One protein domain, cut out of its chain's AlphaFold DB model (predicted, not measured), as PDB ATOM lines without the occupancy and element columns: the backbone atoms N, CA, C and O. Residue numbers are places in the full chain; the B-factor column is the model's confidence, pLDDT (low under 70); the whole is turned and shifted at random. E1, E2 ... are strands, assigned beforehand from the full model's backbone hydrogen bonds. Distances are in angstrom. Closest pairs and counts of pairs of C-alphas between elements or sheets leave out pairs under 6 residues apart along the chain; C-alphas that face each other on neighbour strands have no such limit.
ATOM      1  N   ILE A   4     156.994 134.372 122.011       82.00
ATOM      2  CA  ILE A   4     156.115 135.025 122.977       82.00
ATOM      3  C   ILE A   4     156.186 134.235 124.279       82.00
ATOM      4  O   ILE A   4     155.878 133.046 124.313       82.00
ATOM      5  N   TYR A   5     156.597 134.908 125.342       81.44
ATOM      6  CA  TYR A   5     156.546 134.417 126.710       81.44
ATOM      7  C   TYR A   5     155.409 135.113 127.455       81.44
ATOM      8  O   TYR A   5     154.854 136.115 127.007       81.44
ATOM      9  N   LYS A   6     155.086 134.595 128.640       76.75
ATOM     10  CA  LYS A   6     154.002 135.116 129.480       76.75
ATOM     11  C   LYS A   6     154.250 136.561 129.948       76.75
ATOM     12  O   LYS A   6     153.298 137.309 130.132       76.75
ATOM     13  N   ASP A   7     155.516 136.945 130.115       82.38
ATOM     14  CA  ASP A   7     155.961 138.248 130.631       82.38
ATOM     15  C   ASP A   7     156.861 139.039 129.663       82.38
ATOM     16  O   ASP A   7     157.260 140.165 129.965       82.38
ATOM     17  N   ARG A   8     157.207 138.482 128.497       84.44
ATOM     18  CA  ARG A   8     158.077 139.140 127.511       84.44
ATOM     19  C   ARG A   8     157.900 138.578 126.106       84.44
ATOM     20  O   ARG A   8     157.438 137.465 125.924       84.44
ATOM     21  N   VAL A   9     158.320 139.328 125.102       83.56
ATOM     22  CA  VAL A   9     158.357 138.912 123.703       83.56
ATOM     23  C   VAL A   9     159.756 139.136 123.162       83.56
ATOM     24  O   VAL A   9     160.319 140.224 123.278       83.56
ATOM     25  N   GLU A  10     160.310 138.094 122.563       85.19
ATOM     26  CA  GLU A  10     161.639 138.079 121.971       85.19
ATOM     27  C   GLU A  10     161.529 138.024 120.446       85.19
ATOM     28  O   GLU A  10     160.566 137.494 119.887       85.19
ATOM     29  N   GLY A  11     162.519 138.578 119.749       77.62
ATOM     30  CA  GLY A  11     162.544 138.577 118.285       77.62
ATOM     31  C   GLY A  11     161.699 139.678 117.639       77.62
ATOM     32  O   GLY A  11     161.244 139.535 116.502       77.62
ATOM     33  N   LEU A  12     161.476 140.774 118.366       78.06
ATOM     34  CA  LEU A  12     160.849 141.977 117.834       78.06
ATOM     35  C   LEU A  12     161.895 142.880 117.184       78.06
ATOM     36  O   LEU A  12     163.066 142.911 117.571       78.06
ATOM     37  N   TYR A  13     161.459 143.664 116.207       75.44
ATOM     38  CA  TYR A  13     162.277 144.724 115.657       75.44
ATOM     39  C   TYR A  13     162.285 145.910 116.616       75.44
ATOM     40  O   TYR A  13     161.235 146.481 116.931       75.44
ATOM     41  N   CYS A  14     163.484 146.317 117.012       73.12
ATOM     42  CA  CYS A  14     163.742 147.592 117.653       73.12
ATOM     43  C   CYS A  14     164.786 148.346 116.832       73.12
ATOM     44  O   CYS A  14     165.745 147.756 116.335       73.12
ATOM     45  N   GLU A  15     164.643 149.668 116.735       71.88
ATOM     46  CA  GLU A  15     165.684 150.520 116.142       71.88
ATOM     47  C   GLU A  15     167.039 150.358 116.851       71.88
ATOM     48  O   GLU A  15     168.091 150.486 116.231       71.88
ATOM     49  N   CYS A  16     166.991 150.009 118.137       71.69
ATOM     50  CA  CYS A  16     168.131 149.882 119.022       71.69
ATOM     51  C   CYS A  16     169.039 148.694 118.696       71.69
ATOM     52  O   CYS A  16     170.255 148.803 118.804       71.69
ATOM     53  N   THR A  17     168.471 147.571 118.268       67.19
ATOM     54  CA  THR A  17     169.235 146.358 117.956       67.19
ATOM     55  C   THR A  17     169.622 146.269 116.484       67.19
ATOM     56  O   THR A  17     170.401 145.391 116.135       67.19
ATOM     57  N   LYS A  18     169.066 147.122 115.600       65.25
ATOM     58  CA  LYS A  18     169.176 147.040 114.120       65.25
ATOM     59  C   LYS A  18     168.850 145.654 113.517       65.25
ATOM     60  O   LYS A  18     168.976 145.457 112.312       65.25
ATOM     61  N   SER A  19     168.378 144.721 114.337       65.31
ATOM     62  CA  SER A  19     168.091 143.325 114.028       65.31
ATOM     63  C   SER A  19     166.848 142.885 114.802       65.31
ATOM     64  O   SER A  19     166.566 143.402 115.889       65.31
ATOM     65  N   ASP A  20     166.113 141.920 114.248       67.62
ATOM     66  CA  ASP A  20     164.895 141.332 114.830       67.62
ATOM     67  C   ASP A  20     165.200 140.378 116.002       67.62
ATOM     68  O   ASP A  20     164.797 139.216 115.998       67.62
ATOM     69  N   ILE A  21     165.960 140.854 116.983       74.38
ATOM     70  CA  ILE A  21     166.348 140.120 118.198       74.38
ATOM     71  C   ILE A  21     165.984 140.891 119.469       74.38
ATOM     72  O   ILE A  21     166.393 140.517 120.564       74.38
ATOM     73  N   ALA A  22     165.251 142.001 119.343       79.38
ATOM     74  CA  ALA A  22     164.939 142.817 120.498       79.38
ATOM     75  C   ALA A  22     163.973 142.084 121.425       79.38
ATOM     76  O   ALA A  22     163.034 141.413 120.984       79.38
ATOM     77  N   ILE A  23     164.212 142.273 122.719       84.38
ATOM     78  CA  ILE A  23     163.390 141.726 123.788       84.38
ATOM     79  C   ILE A  23     162.542 142.856 124.359       84.38
ATOM     80  O   ILE A  23     163.066 143.898 124.768       84.38
ATOM     81  N   PHE A  24     161.235 142.641 124.397       85.75
ATOM     82  CA  PHE A  24     160.267 143.538 125.004       85.75
ATOM     83  C   PHE A  24     159.603 142.856 126.192       85.75
ATOM     84  O   PHE A  24     159.083 141.760 126.068       85.75
ATOM     85  N   LYS A  25     159.596 143.508 127.346       86.75
ATOM     86  CA  LYS A  25     158.890 143.059 128.541       86.75
ATOM     87  C   LYS A  25     157.420 143.452 128.454       86.75
ATOM     88  O   LYS A  25     157.134 144.610 128.175       86.75
ATOM     89  N   ILE A  26     156.519 142.518 128.709       84.50
ATOM     90  CA  ILE A  26     155.077 142.732 128.791       84.50
ATOM     91  C   ILE A  26     154.740 143.291 130.178       84.50
ATOM     92  O   ILE A  26     155.169 142.765 131.201       84.50
ATOM     93  N   LEU A  27     153.993 144.387 130.193       83.31
ATOM     94  CA  LEU A  27     153.360 145.009 131.353       83.31
ATOM     95  C   LEU A  27     151.852 145.069 131.071       83.31
ATOM     96  O   LEU A  27     151.454 145.001 129.911       83.31
ATOM     97  N   ASP A  28     151.028 145.264 132.098       77.75
ATOM     98  CA  ASP A  28     149.558 145.195 132.019       77.75
ATOM     99  C   ASP A  28     148.883 145.981 130.874       77.75
ATOM    100  O   ASP A  28     147.836 145.561 130.398       77.75
ATOM    101  N   ASP A  29     149.460 147.100 130.421       82.38
ATOM    102  CA  ASP A  29     148.899 147.948 129.342       82.38
ATOM    103  C   ASP A  29     149.939 148.335 128.271       82.38
ATOM    104  O   ASP A  29     149.716 149.186 127.403       82.38
ATOM    105  N   ARG A  30     151.140 147.752 128.333       84.12
ATOM    106  CA  ARG A  30     152.226 148.102 127.411       84.12
ATOM    107  C   ARG A  30     153.325 147.064 127.386       84.12
ATOM    108  O   ARG A  30     153.635 146.449 128.394       84.12
ATOM    109  N   ILE A  31     154.029 146.970 126.270       84.56
ATOM    110  CA  ILE A  31     155.337 146.331 126.212       84.56
ATOM    111  C   ILE A  31     156.450 147.370 126.243       84.56
ATOM    112  O   ILE A  31     156.351 148.427 125.622       84.56
ATOM    113  N   LYS A  32     157.542 147.064 126.937       86.62
ATOM    114  CA  LYS A  32     158.725 147.917 127.032       86.62
ATOM    115  C   LYS A  32     159.961 147.180 126.548       86.62
ATOM    116  O   LYS A  32     160.308 146.135 127.088       86.62
ATOM    117  N   CYS A  33     160.669 147.733 125.571       85.94
ATOM    118  CA  CYS A  33     161.947 147.193 125.134       85.94
ATOM    119  C   CYS A  33     162.944 147.221 126.295       85.94
ATOM    120  O   CYS A  33     163.165 148.273 126.894       85.94
ATOM    121  N   ILE A  34     163.574 146.087 126.592       85.00
ATOM    122  CA  ILE A  34     164.574 145.986 127.666       85.00
ATOM    123  C   ILE A  34     165.859 146.740 127.288       85.00
ATOM    124  O   ILE A  34     166.569 147.225 128.159       85.00
ATOM    125  N   TRP A  35     166.126 146.878 125.988       82.25
ATOM    126  CA  TRP A  35     167.373 147.431 125.469       82.25
ATOM    127  C   TRP A  35     167.373 148.960 125.449       82.25
ATOM    128  O   TRP A  35     168.254 149.585 126.022       82.25
ATOM    129  N   CYS A  36     166.381 149.575 124.799       82.56
ATOM    130  CA  CYS A  36     166.282 151.037 124.699       82.56
ATOM    131  C   CYS A  36     165.225 151.661 125.612       82.56
ATOM    132  O   CYS A  36     165.081 152.878 125.636       82.56
ATOM    133  N   GLY A  37     164.436 150.849 126.319       78.88
ATOM    134  CA  GLY A  37     163.340 151.348 127.145       78.88
ATOM    135  C   GLY A  37     162.110 151.811 126.364       78.88
ATOM    136  O   GLY A  37     161.218 152.384 126.979       78.88
ATOM    137  N   LYS A  38     162.030 151.573 125.049       80.94
ATOM    138  CA  LYS A  38     160.891 151.983 124.212       80.94
ATOM    139  C   LYS A  38     159.600 151.308 124.655       80.94
ATOM    140  O   LYS A  38     159.521 150.084 124.658       80.94
ATOM    141  N   GLU A  39     158.602 152.109 124.993       83.19
ATOM    142  CA  GLU A  39     157.300 151.640 125.460       83.19
ATOM    143  C   GLU A  39     156.273 151.682 124.330       83.19
ATOM    144  O   GLU A  39     156.237 152.618 123.530       83.19
ATOM    145  N   ILE A  40     155.433 150.660 124.263       80.38
ATOM    146  CA  ILE A  40     154.417 150.474 123.236       80.38
ATOM    147  C   ILE A  40     153.148 150.040 123.942       80.38
ATOM    148  O   ILE A  40     153.163 149.043 124.652       80.38
ATOM    149  N   LYS A  41     152.056 150.773 123.747       79.19
ATOM    150  CA  LYS A  41     150.768 150.416 124.340       79.19
ATOM    151  C   LYS A  41     150.191 149.187 123.641       79.19
ATOM    152  O   LYS A  41     149.975 149.218 122.432       79.19
ATOM    153  N   CYS A  42     149.966 148.127 124.399       76.69
ATOM    154  CA  CYS A  42     149.311 146.893 123.976       76.69
ATOM    155  C   CYS A  42     148.728 146.206 125.214       76.69
ATOM    156  O   CYS A  42     149.156 146.476 126.331       76.69
ATOM    157  N   LYS A  43     147.726 145.362 125.026       76.69
ATOM    158  CA  LYS A  43     146.816 144.897 126.068       76.69
ATOM    159  C   LYS A  43     146.965 143.380 126.303       76.69
ATOM    160  O   LYS A  43     146.128 142.598 125.871       76.69
ATOM    161  N   PRO A  44     148.022 142.922 126.985       73.75
ATOM    162  CA  PRO A  44     148.304 141.494 127.098       73.75
ATOM    163  C   PRO A  44     147.094 140.634 127.514       73.75
ATOM    164  O   PRO A  44     146.252 141.096 128.292       73.75
ATOM    165  N   PRO A  45     147.033 139.360 127.078       74.56
ATOM    166  CA  PRO A  45     148.125 138.585 126.476       74.56
ATOM    167  C   PRO A  45     148.420 138.883 124.999       74.56
ATOM    168  O   PRO A  45     147.568 139.305 124.230       74.56
ATOM    169  N   ILE A  46     149.670 138.652 124.595       79.19
ATOM    170  CA  ILE A  46     150.072 138.727 123.187       79.19
ATOM    171  C   ILE A  46     149.788 137.370 122.556       79.19
ATOM    172  O   ILE A  46     150.376 136.369 122.952       79.19
ATOM    173  N   GLU A  47     148.894 137.348 121.576       78.25
ATOM    174  CA  GLU A  47     148.480 136.134 120.869       78.25
ATOM    175  C   GLU A  47     149.517 135.731 119.824       78.25
ATOM    176  O   GLU A  47     149.911 134.570 119.723       78.25
ATOM    177  N   PHE A  48     149.965 136.698 119.020       80.06
ATOM    178  CA  PHE A  48     150.817 136.418 117.873       80.06
ATOM    179  C   PHE A  48     151.762 137.566 117.563       80.06
ATOM    180  O   PHE A  48     151.481 138.726 117.841       80.06
ATOM    181  N   VAL A  49     152.883 137.252 116.921       79.81
ATOM    182  CA  VAL A  49     153.795 138.259 116.387       79.81
ATOM    183  C   VAL A  49     153.991 137.991 114.905       79.81
ATOM    184  O   VAL A  49     154.371 136.893 114.503       79.81
ATOM    185  N   TRP A  50     153.731 139.002 114.085       79.06
ATOM    186  CA  TRP A  50     153.749 138.897 112.633       79.06
ATOM    187  C   TRP A  50     154.648 139.965 112.020       79.06
ATOM    188  O   TRP A  50     154.661 141.102 112.474       79.06
ATOM    189  N   LYS A  51     155.406 139.640 110.971       77.06
ATOM    190  CA  LYS A  51     156.194 140.646 110.241       77.06
ATOM    191  C   LYS A  51     155.386 141.184 109.068       77.06
ATOM    192  O   LYS A  51     155.059 140.444 108.149       77.06
ATOM    193  N   GLU A  52     155.108 142.482 109.081       75.81
ATOM    194  CA  GLU A  52     154.399 143.173 108.003       75.81
ATOM    195  C   GLU A  52     155.082 144.511 107.693       75.81
ATOM    196  O   GLU A  52     155.873 145.044 108.478       75.81
ATOM    197  N   LYS A  53     154.804 145.076 106.518       72.56
ATOM    198  CA  LYS A  53     155.220 146.440 106.197       72.56
ATOM    199  C   LYS A  53     154.394 147.432 107.013       72.56
ATOM    200  O   LYS A  53     153.172 147.482 106.899       72.56
ATOM    201  N   CYS A  54     155.062 148.260 107.812       71.94
ATOM    202  CA  CYS A  54     154.383 149.342 108.514       71.94
ATOM    203  C   CYS A  54     154.321 150.585 107.623       71.94
ATOM    204  O   CYS A  54     155.357 151.181 107.331       71.94
ATOM    205  N   LEU A  55     153.112 151.021 107.246       67.31
ATOM    206  CA  LEU A  55     152.913 152.272 106.495       67.31
ATOM    207  C   LEU A  55     153.465 153.497 107.242       67.31
ATOM    208  O   LEU A  55     153.960 154.425 106.620       67.31
ATOM    209  N   SER A  56     153.434 153.490 108.581       68.88
ATOM    210  CA  SER A  56     153.989 154.584 109.394       68.88
ATOM    211  C   SER A  56     155.518 154.574 109.508       68.88
ATOM    212  O   SER A  56     156.081 155.565 109.956       68.88
ATOM    213  N   CYS A  57     156.194 153.480 109.150       66.00
ATOM    214  CA  CYS A  57     157.659 153.386 109.171       66.00
ATOM    215  C   CYS A  57     158.247 153.357 107.756       66.00
ATOM    216  O   CYS A  57     159.222 152.639 107.521       66.00
ATOM    217  N   GLU A  58     157.636 154.105 106.832       61.28
ATOM    218  CA  GLU A  58     158.108 154.241 105.447       61.28
ATOM    219  C   GLU A  58     158.228 152.883 104.734       61.28
ATOM    220  O   GLU A  58     159.244 152.567 104.122       61.28
ATOM    221  N   GLU A  59     157.210 152.026 104.886       58.34
ATOM    222  CA  GLU A  59     157.114 150.712 104.227       58.34
ATOM    223  C   GLU A  59     158.221 149.697 104.566       58.34
ATOM    224  O   GLU A  59     158.306 148.626 103.955       58.34
ATOM    225  N   LYS A  60     159.046 149.962 105.582       64.88
ATOM    226  CA  LYS A  60     160.044 148.989 106.034       64.88
ATOM    227  C   LYS A  60     159.366 147.817 106.744       64.88
ATOM    228  O   LYS A  60     158.441 148.000 107.548       64.88
ATOM    229  N   MET A  61     159.874 146.608 106.481       68.56
ATOM    230  CA  MET A  61     159.520 145.405 107.239       68.56
ATOM    231  C   MET A  61     159.667 145.701 108.733       68.56
ATOM    232  O   MET A  61     160.729 146.120 109.197       68.56
ATOM    233  N   SER A  62     158.566 145.548 109.457       73.44
ATOM    234  CA  SER A  62     158.484 145.777 110.893       73.44
ATOM    235  C   SER A  62     157.749 144.610 111.529       73.44
ATOM    236  O   SER A  62     156.946 143.924 110.894       73.44
ATOM    237  N   THR A  63     158.037 144.356 112.795       76.94
ATOM    238  CA  THR A  63     157.325 143.331 113.543       76.94
ATOM    239  C   THR A  63     156.080 143.951 114.169       76.94
ATOM    240  O   THR A  63     156.129 145.044 114.726       76.94
ATOM    241  N   PHE A  64     154.955 143.270 114.057       81.38
ATOM    242  CA  PHE A  64     153.683 143.633 114.650       81.38
ATOM    243  C   PHE A  64     153.338 142.622 115.723       81.38
ATOM    244  O   PHE A  64     153.426 141.416 115.513       81.38
ATOM    245  N   VAL A  65     152.947 143.142 116.869       82.62
ATOM    246  CA  VAL A  65     152.463 142.386 118.008       82.62
ATOM    247  C   VAL A  65     150.945 142.387 117.927       82.62
ATOM    248  O   VAL A  65     150.342 143.455 117.872       82.62
ATOM    249  N   ILE A  66     150.346 141.206 117.865       81.69
ATOM    250  CA  ILE A  66     148.904 141.005 117.903       81.69
ATOM    251  C   ILE A  66     148.527 140.674 119.330       81.69
ATOM    252  O   ILE A  66     148.981 139.692 119.916       81.69
ATOM    253  N   ASP A  67     147.707 141.545 119.865       80.19
ATOM    254  CA  ASP A  67     147.186 141.476 121.206       80.19
ATOM    255  C   ASP A  67     145.931 140.587 121.297       80.19
ATOM    256  O   ASP A  67     145.286 140.353 120.273       80.19
ATOM    257  N   SER A  68     145.529 140.135 122.491       76.25
ATOM    258  CA  SER A  68     144.295 139.354 122.687       76.25
ATOM    259  C   SER A  68     143.028 140.080 122.250       76.25
ATOM    260  O   SER A  68     142.033 139.434 121.928       76.25
ATOM    261  N   THR A  69     143.042 141.412 122.165       74.56
ATOM    262  CA  THR A  69     141.921 142.159 121.573       74.56
ATOM    263  C   THR A  69     141.944 142.178 120.037       74.56
ATOM    264  O   THR A  69     141.139 142.877 119.426       74.56
ATOM    265  N   GLY A  70     142.895 141.491 119.397       75.12
ATOM    266  CA  GLY A  70     143.132 141.520 117.952       75.12
ATOM    267  C   GLY A  70     143.826 142.792 117.455       75.12
ATOM    268  O   GLY A  70     143.955 142.988 116.244       75.12
ATOM    269  N   LEU A  71     144.281 143.668 118.360       78.06
ATOM    270  CA  LEU A  71     144.981 144.899 117.996       78.06
ATOM    271  C   LEU A  71     146.391 144.578 117.507       78.06
ATOM    272  O   LEU A  71     147.173 143.937 118.207       78.06
ATOM    273  N   LYS A  72     146.730 145.062 116.308       79.69
ATOM    274  CA  LYS A  72     148.058 144.891 115.714       79.69
ATOM    275  C   LYS A  72     148.900 146.122 115.985       79.69
ATOM    276  O   LYS A  72     148.708 147.156 115.347       79.69
ATOM    277  N   VAL A  73     149.861 146.014 116.892       81.50
ATOM    278  CA  VAL A  73     150.726 147.125 117.293       81.50
ATOM    279  C   VAL A  73     152.121 146.959 116.711       81.50
ATOM    280  O   VAL A  73     152.776 145.936 116.889       81.50
ATOM    281  N   CYS A  74     152.602 147.973 116.001       81.19
ATOM    282  CA  CYS A  74     153.937 147.955 115.418       81.19
ATOM    283  C   CYS A  74     155.013 148.076 116.509       81.19
ATOM    284  O   CYS A  74     155.069 149.083 117.215       81.19
ATOM    285  N   SER A  75     155.941 147.120 116.579       75.81
ATOM    286  CA  SER A  75     157.074 147.129 117.517       75.81
ATOM    287  C   SER A  75     158.055 148.283 117.270       75.81
ATOM    288  O   SER A  75     158.836 148.661 118.142       75.81
TER     289      SER A  75
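What this domain is: This is residues 4 to 75 of the 81 residues of an uncharacterized protein of Firmicutes bacterium (UniProt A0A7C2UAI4). A small sandwich of two twisted sheets lying face to face, a four-stranded one of E1 to E4 and a three-stranded one of E5 to E7, with the chain passing from the first to the second at the tight link from E4 to E5. Each sheet is a meander, in which each strand is the antiparallel neighbour of the one before, and their orders are E1 E2 E3 E4 and E5 E6 E7. The printed part has 72 residues, with seven named strands, E1 to E7 in that order along the chain, and no named helix; the class is all strand. The whole is compact, with a radius of gyration of the C-alphas of 10.9 A, and rounded, spanning 29 by 25 by 16 A.

How they stand to each other: E1, residues 8 to 12, is an edge strand and forms a hairpin with E2, residues 22 to 27, at 150 degrees; N 9 and O 24 are 2.7 A apart, within hydrogen-bond range. E2 forms a hairpin with E3, residues 30 to 33, at 149 degrees, with N 25 and O 32 at 2.7 A. E3 forms a hairpin with the edge strand E4, residues 39 to 41, at 156 degrees, with N 31 and O 40 at 2.8 A. From edge to edge of this sheet the strands' lines turn by 76 degrees. In the second sheet, E5, residues 46 to 53, forms a hairpin with E6, residues 61 to 67, at 156 degrees, with N 50 and O 64 at 2.8 A. E6 forms a hairpin with E7, residues 72 to 74, at 139 degrees, with N 65 and O 73 at 2.8 A. The parts of the two sheets that face each other are 10.7 A centre to centre, and the strands of the one stand at 27 degrees to those of the other. Between the sheets, the closest C-alphas of E1 and E6 are those of Leu 12 and Thr 63, 5.7 A apart, and those of E4 and E7 are Ile 40 and Val 73, 7.8 A apart. E1 and E5 are near each other, while E2 and E6, for instance, are apart.

Where its parts are: E1 begins at C-alpha 8, (158.077, 139.140, 127.511), and is 10.5 A long. E2 is 16.0 A long, E3 10.0 A and E4 6.7 A. E5, the longest strand by residues, begins at C-alpha 46, (150.072, 138.727, 123.187), and is 19.4 A long. E6 is 19.0 A long, and E7, 6.6 A, ends at C-alpha 74, (153.937, 147.955, 115.418).

The domain as a whole: The two C-alphas farthest apart, those of Lys 6 and Glu 58, are 31.0 A apart. The printed part has no cut and no long link. The mean pLDDT of the printed part is 77.4; residues 17 to 20 and 55 to 61 are under 70.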